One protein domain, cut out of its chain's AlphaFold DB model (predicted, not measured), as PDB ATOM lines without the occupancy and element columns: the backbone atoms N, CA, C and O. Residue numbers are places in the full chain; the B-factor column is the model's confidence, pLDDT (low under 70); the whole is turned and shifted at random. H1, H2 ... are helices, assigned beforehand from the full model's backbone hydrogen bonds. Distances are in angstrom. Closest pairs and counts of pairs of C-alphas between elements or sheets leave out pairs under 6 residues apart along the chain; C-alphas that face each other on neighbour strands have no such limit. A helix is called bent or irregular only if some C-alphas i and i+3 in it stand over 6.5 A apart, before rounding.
ATOM      1  N   GLN A 344      -3.670   1.869 -10.549       89.00
ATOM      2  CA  GLN A 344      -2.858   1.064 -11.458       89.00
ATOM      3  C   GLN A 344      -3.167  -0.424 -11.280       89.00
ATOM      4  O   GLN A 344      -3.368  -1.088 -12.300       89.00
ATOM      5  N   LEU A 345      -3.261  -0.912 -10.038       88.19
ATOM      6  CA  LEU A 345      -3.612  -2.300  -9.741       88.19
ATOM      7  C   LEU A 345      -5.035  -2.648 -10.198       88.19
ATOM      8  O   LEU A 345      -5.224  -3.654 -10.871       88.19
ATOM      9  N   GLU A 346      -6.026  -1.793  -9.945       84.25
ATOM     10  CA  GLU A 346      -7.407  -1.994 -10.416       84.25
ATOM     11  C   GLU A 346      -7.474  -2.111 -11.951       84.25
ATOM     12  O   GLU A 346      -8.180  -2.946 -12.522       84.25
ATOM     13  N   THR A 347      -6.680  -1.299 -12.655       83.50
ATOM     14  CA  THR A 347      -6.594  -1.368 -14.124       83.50
ATOM     15  C   THR A 347      -5.846  -2.604 -14.603       83.50
ATOM     16  O   THR A 347      -6.188  -3.178 -15.634       83.50
ATOM     17  N   PHE A 348      -4.838  -3.044 -13.856       86.44
ATOM     18  CA  PHE A 348      -4.195  -4.316 -14.122       86.44
ATOM     19  C   PHE A 348      -5.183  -5.470 -13.956       86.44
ATOM     20  O   PHE A 348      -5.363  -6.228 -14.895       86.44
ATOM     21  N   LYS A 349      -5.914  -5.559 -12.840       80.69
ATOM     22  CA  LYS A 349      -6.893  -6.633 -12.591       80.69
ATOM     23  C   LYS A 349      -7.960  -6.742 -13.685       80.69
ATOM     24  O   LYS A 349      -8.352  -7.843 -14.054       80.69
ATOM     25  N   THR A 350      -8.384  -5.614 -14.250       73.88
ATOM     26  CA  THR A 350      -9.360  -5.578 -15.357       73.88
ATOM     27  C   THR A 350      -8.779  -5.945 -16.728       73.88
ATOM     28  O   THR A 350      -9.542  -6.281 -17.633       73.88
ATOM     29  N   SER A 351      -7.454  -5.904 -16.902       75.56
ATOM     30  CA  SER A 351      -6.763  -6.217 -18.169       75.56
ATOM     31  C   SER A 351      -5.969  -7.527 -18.138       75.56
ATOM     32  O   SER A 351      -5.728  -8.105 -19.196       75.56
ATOM     33  N   ALA A 352      -5.600  -8.007 -16.948       73.81
ATOM     34  CA  ALA A 352      -4.659  -9.093 -16.694       73.81
ATOM     35  C   ALA A 352      -4.963 -10.323 -17.554       73.81
ATOM     36  O   ALA A 352      -4.252 -10.578 -18.526       73.81
ATOM     37  N   SER A 353      -6.087 -10.998 -17.305       67.75
ATOM     38  CA  SER A 353      -6.417 -12.263 -17.974       67.75
ATOM     39  C   SER A 353      -6.386 -12.170 -19.510       67.75
ATOM     40  O   SER A 353      -5.974 -13.113 -20.193       67.75
ATOM     41  N   ASN A 354      -6.738 -11.011 -20.073       77.81
ATOM     42  CA  ASN A 354      -6.670 -10.757 -21.510       77.81
ATOM     43  C   ASN A 354      -5.236 -10.589 -22.029       77.81
ATOM     44  O   ASN A 354      -4.967 -10.952 -23.176       77.81
ATOM     45  N   LEU A 355      -4.309 -10.055 -21.231       83.50
ATOM     46  CA  LEU A 355      -2.900  -9.898 -21.602       83.50
ATOM     47  C   LEU A 355      -2.208 -11.250 -21.771       83.50
ATOM     48  O   LEU A 355      -1.504 -11.436 -22.770       83.50
ATOM     49  N   LEU A 356      -2.435 -12.195 -20.850       82.88
ATOM     50  CA  LEU A 356      -1.906 -13.557 -20.968       82.88
ATOM     51  C   LEU A 356      -2.455 -14.245 -22.216       82.88
ATOM     52  O   LEU A 356      -1.666 -14.662 -23.069       82.88
ATOM     53  N   LEU A 357      -3.784 -14.289 -22.383       86.25
ATOM     54  CA  LEU A 357      -4.382 -14.883 -23.581       86.25
ATOM     55  C   LEU A 357      -3.821 -14.231 -24.846       86.25
ATOM     56  O   LEU A 357      -3.360 -14.930 -25.740       86.25
ATOM     57  N   LYS A 358      -3.809 -12.899 -24.925       86.44
ATOM     58  CA  LYS A 358      -3.311 -12.173 -26.099       86.44
ATOM     59  C   LYS A 358      -1.871 -12.547 -26.428       86.44
ATOM     60  O   LYS A 358      -1.550 -12.729 -27.598       86.44
ATOM     61  N   HIS A 359      -0.996 -12.648 -25.434       88.56
ATOM     62  CA  HIS A 359       0.408 -12.971 -25.668       88.56
ATOM     63  C   HIS A 359       0.600 -14.400 -26.175       88.56
ATOM     64  O   HIS A 359       1.179 -14.596 -27.245       88.56
ATOM     65  N   PHE A 360       0.070 -15.386 -25.450       91.38
ATOM     66  CA  PHE A 360       0.260 -16.795 -25.794       91.38
ATOM     67  C   PHE A 360      -0.548 -17.216 -27.022       91.38
ATOM     68  O   PHE A 360      -0.045 -17.955 -27.864       91.38
ATOM     69  N   PHE A 361      -1.753 -16.680 -27.203       92.31
ATOM     70  CA  PHE A 361      -2.562 -16.983 -28.377       92.31
ATOM     71  C   PHE A 361      -1.999 -16.343 -29.652       92.31
ATOM     72  O   PHE A 361      -2.052 -16.948 -30.718       92.31
ATOM     73  N   ASN A 362      -1.373 -15.161 -29.572       91.56
ATOM     74  CA  ASN A 362      -0.624 -14.624 -30.713       91.56
ATOM     75  C   ASN A 362       0.537 -15.546 -31.106       91.56
ATOM     76  O   ASN A 362       0.788 -15.735 -32.295       91.56
ATOM     77  N   HIS A 363       1.227 -16.142 -30.129       93.06
ATOM     78  CA  HIS A 363       2.236 -17.159 -30.408       93.06
ATOM     79  C   HIS A 363       1.618 -18.403 -31.073       93.06
ATOM     80  O   HIS A 363       2.150 -18.875 -32.078       93.06
ATOM     81  N   ASP A 364       0.460 -18.879 -30.602       94.75
ATOM     82  CA  ASP A 364      -0.268 -19.995 -31.228       94.75
ATOM     83  C   ASP A 364      -0.678 -19.692 -32.681       94.75
ATOM     84  O   ASP A 364      -0.587 -20.564 -33.547       94.75
ATOM     85  N   ILE A 365      -1.079 -18.453 -32.985       93.62
ATOM     86  CA  ILE A 365      -1.372 -18.008 -34.358       93.62
ATOM     87  C   ILE A 365      -0.102 -18.038 -35.214       93.62
ATOM     88  O   ILE A 365      -0.105 -18.601 -36.307       93.62
ATOM     89  N   LEU A 366       0.989 -17.433 -34.732       94.31
ATOM     90  CA  LEU A 366       2.246 -17.318 -35.483       94.31
ATOM     91  C   LEU A 366       2.899 -18.676 -35.755       94.31
ATOM     92  O   LEU A 366       3.565 -18.846 -36.775       94.31
ATOM     93  N   THR A 367       2.699 -19.638 -34.858       93.69
ATOM     94  CA  THR A 367       3.206 -21.010 -34.990       93.69
ATOM     95  C   THR A 367       2.257 -21.940 -35.748       93.69
ATOM     96  O   THR A 367       2.610 -23.089 -36.002       93.69
ATOM     97  N   GLY A 368       1.074 -21.458 -36.151       91.62
ATOM     98  CA  GLY A 368       0.079 -22.244 -36.883       91.62
ATOM     99  C   GLY A 368      -0.631 -23.306 -36.038       91.62
ATOM    100  O   GLY A 368      -1.201 -24.241 -36.595       91.62
ATOM    101  N   ILE A 369      -0.581 -23.179 -34.709       92.75
ATOM    102  CA  ILE A 369      -1.262 -24.065 -33.758       92.75
ATOM    103  C   ILE A 369      -2.755 -23.723 -33.679       92.75
ATOM    104  O   ILE A 369      -3.586 -24.627 -33.610       92.75
ATOM    105  N   ALA A 370      -3.098 -22.431 -33.697       91.88
ATOM    106  CA  ALA A 370      -4.481 -21.972 -33.589       91.88
ATOM    107  C   ALA A 370      -5.280 -22.240 -34.877       91.88
ATOM    108  O   ALA A 370      -4.868 -21.881 -35.983       91.88
ATOM    109  N   THR A 371      -6.464 -22.827 -34.729       90.69
ATOM    110  CA  THR A 371      -7.416 -23.032 -35.829       90.69
ATOM    111  C   THR A 371      -8.151 -21.737 -36.192       90.69
ATOM    112  O   THR A 371      -8.307 -20.843 -35.364       90.69
ATOM    113  N   ASN A 372      -8.675 -21.640 -37.421       90.50
ATOM    114  CA  ASN A 372      -9.466 -20.475 -37.852       90.50
ATOM    115  C   ASN A 372     -10.666 -20.196 -36.934       90.50
ATOM    116  O   ASN A 372     -10.979 -19.040 -36.673       90.50
ATOM    117  N   GLU A 373     -11.302 -21.254 -36.435       87.44
ATOM    118  CA  GLU A 373     -12.427 -21.164 -35.506       87.44
ATOM    119  C   GLU A 373     -11.983 -20.629 -34.132       87.44
ATOM    120  O   GLU A 373     -12.601 -19.716 -33.598       87.44
ATOM    121  N   GLU A 374     -10.861 -21.115 -33.580       89.00
ATOM    122  CA  GLU A 374     -10.286 -20.563 -32.338       89.00
ATOM    123  C   GLU A 374      -9.887 -19.089 -32.506       89.00
ATOM    124  O   GLU A 374     -10.099 -18.277 -31.606       89.00
ATOM    125  N   ILE A 375      -9.351 -18.721 -33.674       90.94
ATOM    126  CA  ILE A 375      -9.027 -17.330 -34.006       90.94
ATOM    127  C   ILE A 375     -10.290 -16.462 -34.024       90.94
ATOM    128  O   ILE A 375     -10.250 -15.317 -33.571       90.94
ATOM    129  N   GLU A 376     -11.402 -16.976 -34.545       89.19
ATOM    130  CA  GLU A 376     -12.689 -16.280 -34.546       89.19
ATOM    131  C   GLU A 376     -13.239 -16.102 -33.126       89.19
ATOM    132  O   GLU A 376     -13.615 -14.985 -32.764       89.19
ATOM    133  N   PHE A 377     -13.166 -17.135 -32.278       86.94
ATOM    134  CA  PHE A 377     -13.549 -17.023 -30.866       86.94
ATOM    135  C   PHE A 377     -12.759 -15.932 -30.138       86.94
ATOM    136  O   PHE A 377     -13.351 -15.050 -29.515       86.94
ATOM    137  N   VAL A 378     -11.428 -15.921 -30.263       86.56
ATOM    138  CA  VAL A 378     -10.594 -14.914 -29.585       86.56
ATOM    139  C   VAL A 378     -10.843 -13.502 -30.129       86.56
ATOM    140  O   VAL A 378     -10.822 -12.533 -29.365       86.56
ATOM    141  N   LYS A 379     -11.142 -13.351 -31.426       87.31
ATOM    142  CA  LYS A 379     -11.557 -12.056 -31.998       87.31
ATOM    143  C   LYS A 379     -12.875 -11.556 -31.405       87.31
ATOM    144  O   LYS A 379     -12.990 -10.361 -31.126       87.31
ATOM    145  N   ASN A 380     -13.841 -12.446 -31.195       85.00
ATOM    146  CA  ASN A 380     -15.131 -12.093 -30.608       85.00
ATOM    147  C   ASN A 380     -14.984 -11.670 -29.138       85.00
ATOM    148  O   ASN A 380     -15.466 -10.600 -28.773       85.00
ATOM    149  N   ILE A 381     -14.207 -12.418 -28.342       82.06
ATOM    150  CA  ILE A 381     -13.866 -12.054 -26.952       82.06
ATOM    151  C   ILE A 381     -13.222 -10.661 -26.901       82.06
ATOM    152  O   ILE A 381     -13.610  -9.804 -26.107       82.06
ATOM    153  N   LYS A 382     -12.271 -10.391 -27.803       82.12
ATOM    154  CA  LYS A 382     -11.624  -9.078 -27.891       82.12
ATOM    155  C   LYS A 382     -12.618  -7.961 -28.230       82.12
ATOM    156  O   LYS A 382     -12.549  -6.887 -27.638       82.12
ATOM    157  N   THR A 383     -13.541  -8.214 -29.157       85.69
ATOM    158  CA  THR A 383     -14.562  -7.238 -29.573       85.69
ATOM    159  C   THR A 383     -15.498  -6.889 -28.415       85.69
ATOM    160  O   THR A 383     -15.795  -5.715 -28.190       85.69
ATOM    161  N   ASN A 384     -15.917  -7.886 -27.631       83.06
ATOM    162  CA  ASN A 384     -16.716  -7.658 -26.426       83.06
ATOM    163  C   ASN A 384     -15.946  -6.847 -25.381       83.06
ATOM    164  O   ASN A 384     -16.498  -5.905 -24.817       83.06
ATOM    165  N   HIS A 385     -14.662  -7.141 -25.172       79.81
ATOM    166  CA  HIS A 385     -13.829  -6.378 -24.244       79.81
ATOM    167  C   HIS A 385     -13.660  -4.906 -24.667       79.81
ATOM    168  O   HIS A 385     -13.791  -4.006 -23.839       79.81
ATOM    169  N   GLU A 386     -13.432  -4.637 -25.955       82.12
ATOM    170  CA  GLU A 386     -13.370  -3.265 -26.484       82.12
ATOM    171  C   GLU A 386     -14.699  -2.520 -26.257       82.12
ATOM    172  O   GLU A 386     -14.710  -1.389 -25.764       82.12
ATOM    173  N   ARG A 387     -15.833  -3.188 -26.503       82.81
ATOM    174  CA  ARG A 387     -17.168  -2.638 -26.232       82.81
ATOM    175  C   ARG A 387     -17.409  -2.393 -24.740       82.81
ATOM    176  O   ARG A 387     -17.984  -1.367 -24.387       82.81
ATOM    177  N   PHE A 388     -16.956  -3.289 -23.864       80.62
ATOM    178  CA  PHE A 388     -17.016  -3.105 -22.412       80.62
ATOM    179  C   PHE A 388     -16.236  -1.859 -21.974       80.62
ATOM    180  O   PHE A 388     -16.759  -1.044 -21.215       80.62
ATOM    181  N   ILE A 389     -15.017  -1.669 -22.495       76.25
ATOM    182  CA  ILE A 389     -14.192  -0.488 -22.207       76.25
ATOM    183  C   ILE A 389     -14.911   0.799 -22.625       76.25
ATOM    184  O   ILE A 389     -14.888   1.788 -21.890       76.25
ATOM    185  N   ASP A 390     -15.547   0.816 -23.794       78.19
ATOM    186  CA  ASP A 390     -16.262   2.002 -24.266       78.19
ATOM    187  C   ASP A 390     -17.509   2.309 -23.426       78.19
ATOM    188  O   ASP A 390     -17.754   3.472 -23.103       78.19
ATOM    189  N   LEU A 391     -18.233   1.279 -22.975       77.44
ATOM    190  CA  LEU A 391     -19.369   1.429 -22.058       77.44
ATOM    191  C   LEU A 391     -18.937   1.915 -20.666       77.44
ATOM    192  O   LEU A 391     -19.622   2.743 -20.058       77.44
ATOM    193  N   ALA A 392     -17.773   1.463 -20.189       71.44
ATOM    194  CA  ALA A 392     -17.174   1.940 -18.947       71.44
ATOM    195  C   ALA A 392     -16.828   3.434 -19.023       71.44
ATOM    196  O   ALA A 392     -17.106   4.180 -18.087       71.44
ATOM    197  N   LYS A 393     -16.303   3.910 -20.161       74.12
ATOM    198  CA  LYS A 393     -16.045   5.348 -20.375       74.12
ATOM    199  C   LYS A 393     -17.328   6.182 -20.375       74.12
ATOM    200  O   LYS A 393     -17.281   7.347 -19.989       74.12
ATOM    201  N   SER A 394     -18.454   5.614 -20.812       76.19
ATOM    202  CA  SER A 394     -19.759   6.287 -20.796       76.19
ATOM    203  C   SER A 394     -20.546   6.103 -19.494       76.19
ATOM    204  O   SER A 394     -21.681   6.568 -19.425       76.19
ATOM    205  N   ASN A 395     -19.979   5.444 -18.473       76.31
ATOM    206  CA  ASN A 395     -20.663   5.076 -17.226       76.31
ATOM    207  C   ASN A 395     -21.983   4.300 -17.449       76.31
ATOM    208  O   ASN A 395     -22.916   4.410 -16.652       76.31
ATOM    209  N   ASP A 396     -22.080   3.508 -18.523       74.06
ATOM    210  CA  ASP A 396     -23.260   2.678 -18.795       74.06
ATOM    211  C   ASP A 396     -23.121   1.315 -18.110       74.06
ATOM    212  O   ASP A 396     -22.786   0.299 -18.724       74.06
ATOM    213  N   THR A 397     -23.402   1.292 -16.807       73.31
ATOM    214  CA  THR A 397     -23.311   0.076 -15.988       73.31
ATOM    215  C   THR A 397     -24.213  -1.045 -16.513       73.31
ATOM    216  O   THR A 397     -23.822  -2.209 -16.485       73.31
ATOM    217  N   LYS A 398     -25.406  -0.724 -17.040       74.69
ATOM    218  CA  LYS A 398     -26.333  -1.739 -17.567       74.69
ATOM    219  C   LYS A 398     -25.785  -2.364 -18.851       74.69
ATOM    220  O   LYS A 398     -25.871  -3.580 -19.024       74.69
ATOM    221  N   GLY A 399     -25.208  -1.546 -19.729       76.19
ATOM    222  CA  GLY A 399     -24.513  -2.009 -20.924       76.19
ATOM    223  C   GLY A 399     -23.317  -2.900 -20.590       76.19
ATOM    224  O   GLY A 399     -23.186  -3.969 -21.183       76.19
ATOM    225  N   MET A 400     -22.477  -2.491 -19.632       71.38
ATOM    226  CA  MET A 400     -21.300  -3.260 -19.197       71.38
ATOM    227  C   MET A 400     -21.688  -4.660 -18.711       71.38
ATOM    228  O   MET A 400     -21.170  -5.652 -19.216       71.38
ATOM    229  N   ILE A 401     -22.664  -4.725 -17.796       71.56
ATOM    230  CA  ILE A 401     -23.201  -5.974 -17.243       71.56
ATOM    231  C   ILE A 401     -23.717  -6.879 -18.367       71.56
ATOM    232  O   ILE A 401     -23.440  -8.073 -18.381       71.56
ATOM    233  N   ARG A 402     -24.439  -6.321 -19.346       77.19
ATOM    234  CA  ARG A 402     -24.983  -7.098 -20.466       77.19
ATOM    235  C   ARG A 402     -23.890  -7.705 -21.346       77.19
ATOM    236  O   ARG A 402     -24.020  -8.858 -21.743       77.19
ATOM    237  N   VAL A 403     -22.839  -6.950 -21.659       78.00
ATOM    238  CA  VAL A 403     -21.729  -7.448 -22.487       78.00
ATOM    239  C   VAL A 403     -20.965  -8.550 -21.753       78.00
ATOM    240  O   VAL A 403     -20.814  -9.648 -22.278       78.00
ATOM    241  N   GLU A 404     -20.547  -8.284 -20.518       69.75
ATOM    242  CA  GLU A 404     -19.702  -9.209 -19.757       69.75
ATOM    243  C   GLU A 404     -20.432 -10.490 -19.318       69.75
ATOM    244  O   GLU A 404     -19.822 -11.563 -19.223       69.75
ATOM    245  N   LEU A 405     -21.736 -10.392 -19.036       75.44
ATOM    246  CA  LEU A 405     -22.514 -11.527 -18.541       75.44
ATOM    247  C   LEU A 405     -23.308 -12.247 -19.620       75.44
ATOM    248  O   LEU A 405     -23.548 -13.428 -19.451       75.44
ATOM    249  N   LEU A 406     -23.751 -11.604 -20.700       81.50
ATOM    250  CA  LEU A 406     -24.583 -12.291 -21.701       81.50
ATOM    251  C   LEU A 406     -23.803 -12.568 -22.981       81.50
ATOM    252  O   LEU A 406     -23.772 -13.707 -23.445       81.50
ATOM    253  N   ASP A 407     -23.147 -11.546 -23.534       84.38
ATOM    254  CA  ASP A 407     -22.453 -11.689 -24.816       84.38
ATOM    255  C   ASP A 407     -21.238 -12.624 -24.675       84.38
ATOM    256  O   ASP A 407     -21.043 -13.500 -25.517       84.38
ATOM    257  N   ASP A 408     -20.463 -12.511 -23.590       85.12
ATOM    258  CA  ASP A 408     -19.340 -13.424 -23.342       85.12
ATOM    259  C   ASP A 408     -19.804 -14.853 -23.022       85.12
ATOM    260  O   ASP A 408     -19.274 -15.797 -23.606       85.12
ATOM    261  N   LEU A 409     -20.819 -15.039 -22.161       89.31
ATOM    262  CA  LEU A 409     -21.324 -16.382 -21.820       89.31
ATOM    263  C   LEU A 409     -21.812 -17.140 -23.058       89.31
ATOM    264  O   LEU A 409     -21.713 -18.367 -23.115       89.31
ATOM    265  N   LYS A 410     -22.322 -16.427 -24.063       90.25
ATOM    266  CA  LYS A 410     -22.730 -17.031 -25.329       90.25
ATOM    267  C   LYS A 410     -21.543 -17.602 -26.104       90.25
ATOM    268  O   LYS A 410     -21.618 -18.722 -26.596       90.25
ATOM    269  N   TYR A 411     -20.433 -16.873 -26.195       88.69
ATOM    270  CA  TYR A 411     -19.225 -17.394 -26.845       88.69
ATOM    271  C   TYR A 411     -18.582 -18.517 -26.032       88.69
ATOM    272  O   TYR A 411     -18.118 -19.515 -26.584       88.69
ATOM    273  N   GLU A 412     -18.591 -18.390 -24.709       90.94
ATOM    274  CA  GLU A 412     -18.104 -19.434 -23.814       90.94
ATOM    275  C   GLU A 412     -18.929 -20.717 -23.961       90.94
ATOM    276  O   GLU A 412     -18.357 -21.804 -23.962       90.94
ATOM    277  N   SER A 413     -20.244 -20.624 -24.191       93.31
ATOM    278  CA  SER A 413     -21.080 -21.803 -24.426       93.31
ATOM    279  C   SER A 413     -20.713 -22.549 -25.713       93.31
ATOM    280  O   SER A 413     -20.727 -23.784 -25.728       93.31
ATOM    281  N   GLU A 414     -20.325 -21.835 -26.773       93.06
ATOM    282  CA  GLU A 414     -19.836 -22.423 -28.026       93.06
ATOM    283  C   GLU A 414     -18.515 -23.175 -27.805       93.06
ATOM    284  O   GLU A 414     -18.373 -24.328 -28.230       93.06
ATOM    285  N   ILE A 415     -17.583 -22.570 -27.059       92.31
ATOM    286  CA  ILE A 415     -16.303 -23.189 -26.690       92.31
ATOM    287  C   ILE A 415     -16.552 -24.440 -25.835       92.31
ATOM    288  O   ILE A 415     -16.085 -25.531 -26.173       92.31
ATOM    289  N   ILE A 416     -17.337 -24.319 -24.764       94.12
ATOM    290  CA  ILE A 416     -17.667 -25.432 -23.865       94.12
ATOM    291  C   ILE A 416     -18.327 -26.571 -24.643       94.12
ATOM    292  O   ILE A 416     -17.971 -27.738 -24.466       94.12
ATOM    293  N   PHE A 417     -19.252 -26.253 -25.552       94.00
ATOM    294  CA  PHE A 417     -19.920 -27.253 -26.375       94.00
ATOM    295  C   PHE A 417     -18.960 -27.968 -27.333       94.00
ATOM    296  O   PHE A 417     -19.106 -29.180 -27.528       94.00
ATOM    297  N   LYS A 418     -17.986 -27.251 -27.908       91.12
ATOM    298  CA  LYS A 418     -16.954 -27.800 -28.801       91.12
ATOM    299  C   LYS A 418     -15.994 -28.733 -28.064       91.12
ATOM    300  O   LYS A 418     -15.783 -29.862 -28.506       91.12
ATOM    301  N   TYR A 419     -15.425 -28.289 -26.943       91.19
ATOM    302  CA  TYR A 419     -14.418 -29.061 -26.195       91.19
ATOM    303  C   TYR A 419     -15.022 -30.049 -25.189       91.19
ATOM    304  O   TYR A 419     -14.285 -30.871 -24.631       91.19
ATOM    305  N   LYS A 420     -16.345 -29.986 -24.978       92.12
ATOM    306  CA  LYS A 420     -17.105 -30.753 -23.978       92.12
ATOM    307  C   LYS A 420     -16.545 -30.573 -22.567       92.12
ATOM    308  O   LYS A 420     -16.357 -31.554 -21.849       92.12
ATOM    309  N   LYS A 421     -16.195 -29.326 -22.225       91.12
ATOM    310  CA  LYS A 421     -15.501 -28.959 -20.985       91.12
ATOM    311  C   LYS A 421     -15.827 -27.532 -20.527       91.12
ATOM    312  O   LYS A 421     -15.797 -26.651 -21.382       91.12
ATOM    313  N   PRO A 422     -16.032 -27.292 -19.220       91.50
ATOM    314  CA  PRO A 422     -16.076 -28.308 -18.164       91.50
ATOM    315  C   PRO A 422     -17.336 -29.173 -18.303       91.50
ATOM    316  O   PRO A 422     -18.387 -28.678 -18.726       91.50
ATOM    317  N   SER A 423     -17.229 -30.467 -17.988       90.69
ATOM    318  CA  SER A 423     -18.319 -31.427 -18.219       90.69
ATOM    319  C   SER A 423     -19.606 -31.005 -17.508       90.69
ATOM    320  O   SER A 423     -20.693 -31.113 -18.071       90.69
ATOM    321  N   TYR A 424     -19.458 -30.379 -16.337       88.81
ATOM    322  CA  TYR A 424     -20.529 -29.804 -15.526       88.81
ATOM    323  C   TYR A 424     -21.545 -28.954 -16.315       88.81
ATOM    324  O   TYR A 424     -22.735 -29.010 -16.019       88.81
ATOM    325  N   PHE A 425     -21.111 -28.196 -17.332       91.19
ATOM    326  CA  PHE A 425     -22.012 -27.340 -18.119       91.19
ATOM    327  C   PHE A 425     -22.556 -27.992 -19.392       91.19
ATOM    328  O   PHE A 425     -23.551 -27.513 -19.933       91.19
ATOM    329  N   CYS A 426     -21.926 -29.060 -19.888       91.69
ATOM    330  CA  CYS A 426     -22.283 -29.672 -21.171       91.69
ATOM    331  C   CYS A 426     -22.799 -31.111 -21.079       91.69
ATOM    332  O   CYS A 426     -23.148 -31.692 -22.112       91.69
ATOM    333  N   ASP A 427     -22.841 -31.695 -19.881       86.00
ATOM    334  CA  ASP A 427     -23.389 -33.027 -19.664       86.00
ATOM    335  C   ASP A 427     -24.857 -33.063 -20.109       86.00
ATOM    336  O   ASP A 427     -25.715 -32.343 -19.603       86.00
ATOM    337  N   ASN A 428     -25.143 -33.934 -21.077       86.88
ATOM    338  CA  ASN A 428     -26.446 -34.081 -21.738       86.88
ATOM    339  C   ASN A 428     -26.886 -32.907 -22.635       86.88
ATOM    340  O   ASN A 428     -28.016 -32.931 -23.122       86.88
ATOM    341  N   CYS A 429     -26.014 -31.940 -22.929       91.12
ATOM    342  CA  CYS A 429     -26.322 -30.869 -23.879       91.12
ATOM    343  C   CYS A 429     -26.110 -31.314 -25.334       91.12
ATOM    344  O   CYS A 429     -25.044 -31.814 -25.718       91.12
ATOM    345  N   SER A 430     -27.110 -31.055 -26.172       92.88
ATOM    346  CA  SER A 430     -27.109 -31.322 -27.614       92.88
ATOM    347  C   SER A 430     -26.785 -30.087 -28.454       92.88
ATOM    348  O   SER A 430     -26.436 -30.235 -29.626       92.88
ATOM    349  N   THR A 431     -26.845 -28.885 -27.872       95.62
ATOM    350  CA  THR A 431     -26.578 -27.616 -28.568       95.62
ATOM    351  C   THR A 431     -25.780 -26.622 -27.705       95.62
ATOM    352  O   THR A 431     -25.836 -26.711 -26.476       95.62
ATOM    353  N   PRO A 432     -25.060 -25.650 -28.308       94.31
ATOM    354  CA  PRO A 432     -24.451 -24.532 -27.574       94.31
ATOM    355  C   PRO A 432     -25.460 -23.668 -26.808       94.31
ATOM    356  O   PRO A 432     -25.117 -23.076 -25.789       94.31
ATOM    357  N   GLU A 433     -26.708 -23.604 -27.277       95.50
ATOM    358  CA  GLU A 433     -27.776 -22.848 -26.615       95.50
ATOM    359  C   GLU A 433     -28.175 -23.495 -25.283       95.50
ATOM    360  O   GLU A 433     -28.347 -22.803 -24.290       95.50
ATOM    361  N   GLU A 434     -28.253 -24.827 -25.214       96.06
ATOM    362  CA  GLU A 434     -28.502 -25.528 -23.946       96.06
ATOM    363  C   GLU A 434     -27.385 -25.271 -22.927       96.06
ATOM    364  O   GLU A 434     -27.666 -25.012 -21.758       96.06
ATOM    365  N   VAL A 435     -26.126 -25.262 -23.383       96.25
ATOM    366  CA  VAL A 435     -24.978 -24.893 -22.540       96.25
ATOM    367  C   VAL A 435     -25.102 -23.441 -22.070       96.25
ATOM    368  O   VAL A 435     -24.883 -23.154 -20.898       96.25
ATOM    369  N   TYR A 436     -25.494 -22.525 -22.959       94.38
ATOM    370  CA  TYR A 436     -25.704 -21.122 -22.608       94.38
ATOM    371  C   TYR A 436     -26.777 -20.969 -21.525       94.38
ATOM    372  O   TYR A 436     -26.546 -20.289 -20.531       94.38
ATOM    373  N   GLN A 437     -27.910 -21.666 -21.646       93.06
ATOM    374  CA  GLN A 437     -28.955 -21.651 -20.619       93.06
ATOM    375  C   GLN A 437     -28.449 -22.186 -19.269       93.06
ATOM    376  O   GLN A 437     -28.732 -21.580 -18.238       93.06
ATOM    377  N   HIS A 438     -27.644 -23.256 -19.265       93.81
ATOM    378  CA  HIS A 438     -27.009 -23.751 -18.039       93.81
ATOM    379  C   HIS A 438     -26.077 -22.716 -17.397       93.81
ATOM    380  O   HIS A 438     -26.095 -22.562 -16.177       93.81
ATOM    381  N   LEU A 439     -25.288 -21.986 -18.194       92.31
ATOM    382  CA  LEU A 439     -24.428 -20.909 -17.691       92.31
ATOM    383  C   LEU A 439     -25.257 -19.765 -17.092       92.31
ATOM    384  O   LEU A 439     -24.959 -19.299 -15.993       92.31
ATOM    385  N   ILE A 440     -26.322 -19.345 -17.781       90.12
ATOM    386  CA  ILE A 440     -27.236 -18.294 -17.314       90.12
ATOM    387  C   ILE A 440     -27.859 -18.659 -15.963       90.12
ATOM    388  O   ILE A 440     -27.925 -17.816 -15.063       90.12
ATOM    389  N   ASP A 441     -28.293 -19.911 -15.811       90.38
ATOM    390  CA  ASP A 441     -28.875 -20.415 -14.567       90.38
ATOM    391  C   ASP A 441     -27.842 -20.523 -13.451       90.38
ATOM    392  O   ASP A 441     -28.109 -20.105 -12.325       90.38
ATOM    393  N   PHE A 442     -26.651 -21.033 -13.764       90.94
ATOM    394  CA  PHE A 442     -25.573 -21.192 -12.794       90.94
ATOM    395  C   PHE A 442     -25.114 -19.856 -12.208       90.94
ATOM    396  O   PHE A 442     -24.960 -19.737 -10.994       90.94
ATOM    397  N   PHE A 443     -24.936 -18.837 -13.054       87.56
ATOM    398  CA  PHE A 443     -24.530 -17.503 -12.608       87.56
ATOM    399  C   PHE A 443     -25.701 -16.644 -12.106       87.56
ATOM    400  O   PHE A 443     -25.482 -15.524 -11.651       87.56
ATOM    401  N   GLY A 444     -26.942 -17.145 -12.160       85.38
ATOM    402  CA  GLY A 444     -28.117 -16.434 -11.652       85.38
ATOM    403  C   GLY A 444     -28.454 -15.157 -12.427       85.38
ATOM    404  O   GLY A 444     -29.053 -14.236 -11.875       85.38
ATOM    405  N   VAL A 445     -28.081 -15.088 -13.707       82.50
ATOM    406  CA  VAL A 445     -28.189 -13.876 -14.544       82.50
ATOM    407  C   VAL A 445     -29.417 -13.870 -15.456       82.50
ATOM    408  O   VAL A 445     -29.559 -13.003 -16.316       82.50
ATOM    409  N   ARG A 446     -30.347 -14.815 -15.261       82.06
ATOM    410  CA  ARG A 446     -31.569 -14.956 -16.072       82.06
ATOM    411  C   ARG A 446     -32.419 -13.681 -16.110       82.06
ATOM    412  O   ARG A 446     -32.977 -13.363 -17.153       82.06
ATOM    413  N   SER A 447     -32.455 -12.919 -15.017       75.88
ATOM    414  CA  SER A 447     -33.177 -11.641 -14.923       75.88
ATOM    415  C   SER A 447     -32.652 -10.548 -15.862       75.88
ATOM    416  O   SER A 447     -33.330  -9.547 -16.057       75.88
ATOM    417  N   LEU A 448     -31.461 -10.714 -16.445       70.62
ATOM    418  CA  LEU A 448     -30.889  -9.769 -17.410       70.62
ATOM    419  C   LEU A 448     -31.364 -10.009 -18.852       70.62
ATOM    420  O   LEU A 448     -31.057  -9.202 -19.732       70.62
ATOM    421  N   LEU A 449     -32.068 -11.119 -19.102       68.81
ATOM    422  CA  LEU A 449     -32.663 -11.448 -20.401       68.81
ATOM    423  C   LEU A 449     -34.075 -10.862 -20.579       68.81
ATOM    424  O   LEU A 449     -34.560 -10.812 -21.710       68.81
TER     425      LEU A 449
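What this domain is: This is residues 344 to 449 of the 450 residues of an uncharacterized protein of Methanosarcina mazei (UniProt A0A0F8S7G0). Look first at H3, in the middle: it makes a long helical hairpin with H2, H5 packs steeply on it away from H2, and kinked H1 runs loosely beside H2, residues 344 to 349 sticking out. The printed part has 106 residues, 83 of them in five named helices, H1 to H5 in chain order, with no named strand; its class is all helix. The whole is flat, 43 by 42 by 21 A, and only just compact, close to loose, with a radius of gyration of the C-alphas of 15.1 A.

Where its parts are: Find C-alpha 397 at (-23.311, 0.076, -15.988); H3 runs 32.1 A to residue 419. H2, residues 372 to 393, spans 31.9 A. H1, residues 344 to 366, spans 30.7 A and is irregular: C-alphas 350 and 353 are 7.8 A apart. H4 holds residues 423 to 426; H5, residues 432 to 442, ends at (-25.573, -21.192, -12.794).

How they stand to each other: H3 touches H2 at C-alphas Met 400 and Phe 388, the closest, 5.4 A, with a shallow tilt of 11 degrees, opposite ways. H5 touches H3, closest C-alphas Tyr 436 and Ser 413, 5.0 A, at a steep 53 degrees. H4 touches H5, closest C-alphas Cys 426 and Val 435, 5.7 A. H1 is close to H2 but not clearly touching: the closest C-alphas, Ile 365 and Ile 375, are 7.7 A apart. Every O i to N i+4 pair is within hydrogen-bond range in H2 and H5, 17 of 19 in H1 and H3; H4 is too short for one.

The domain as a whole: C-alphas 344 and 430 are farthest apart, 43.6 A. The printed part has no cut, and its four links between helices are tight. Look for pLDDT under 70 at residues 353, 404 and 449.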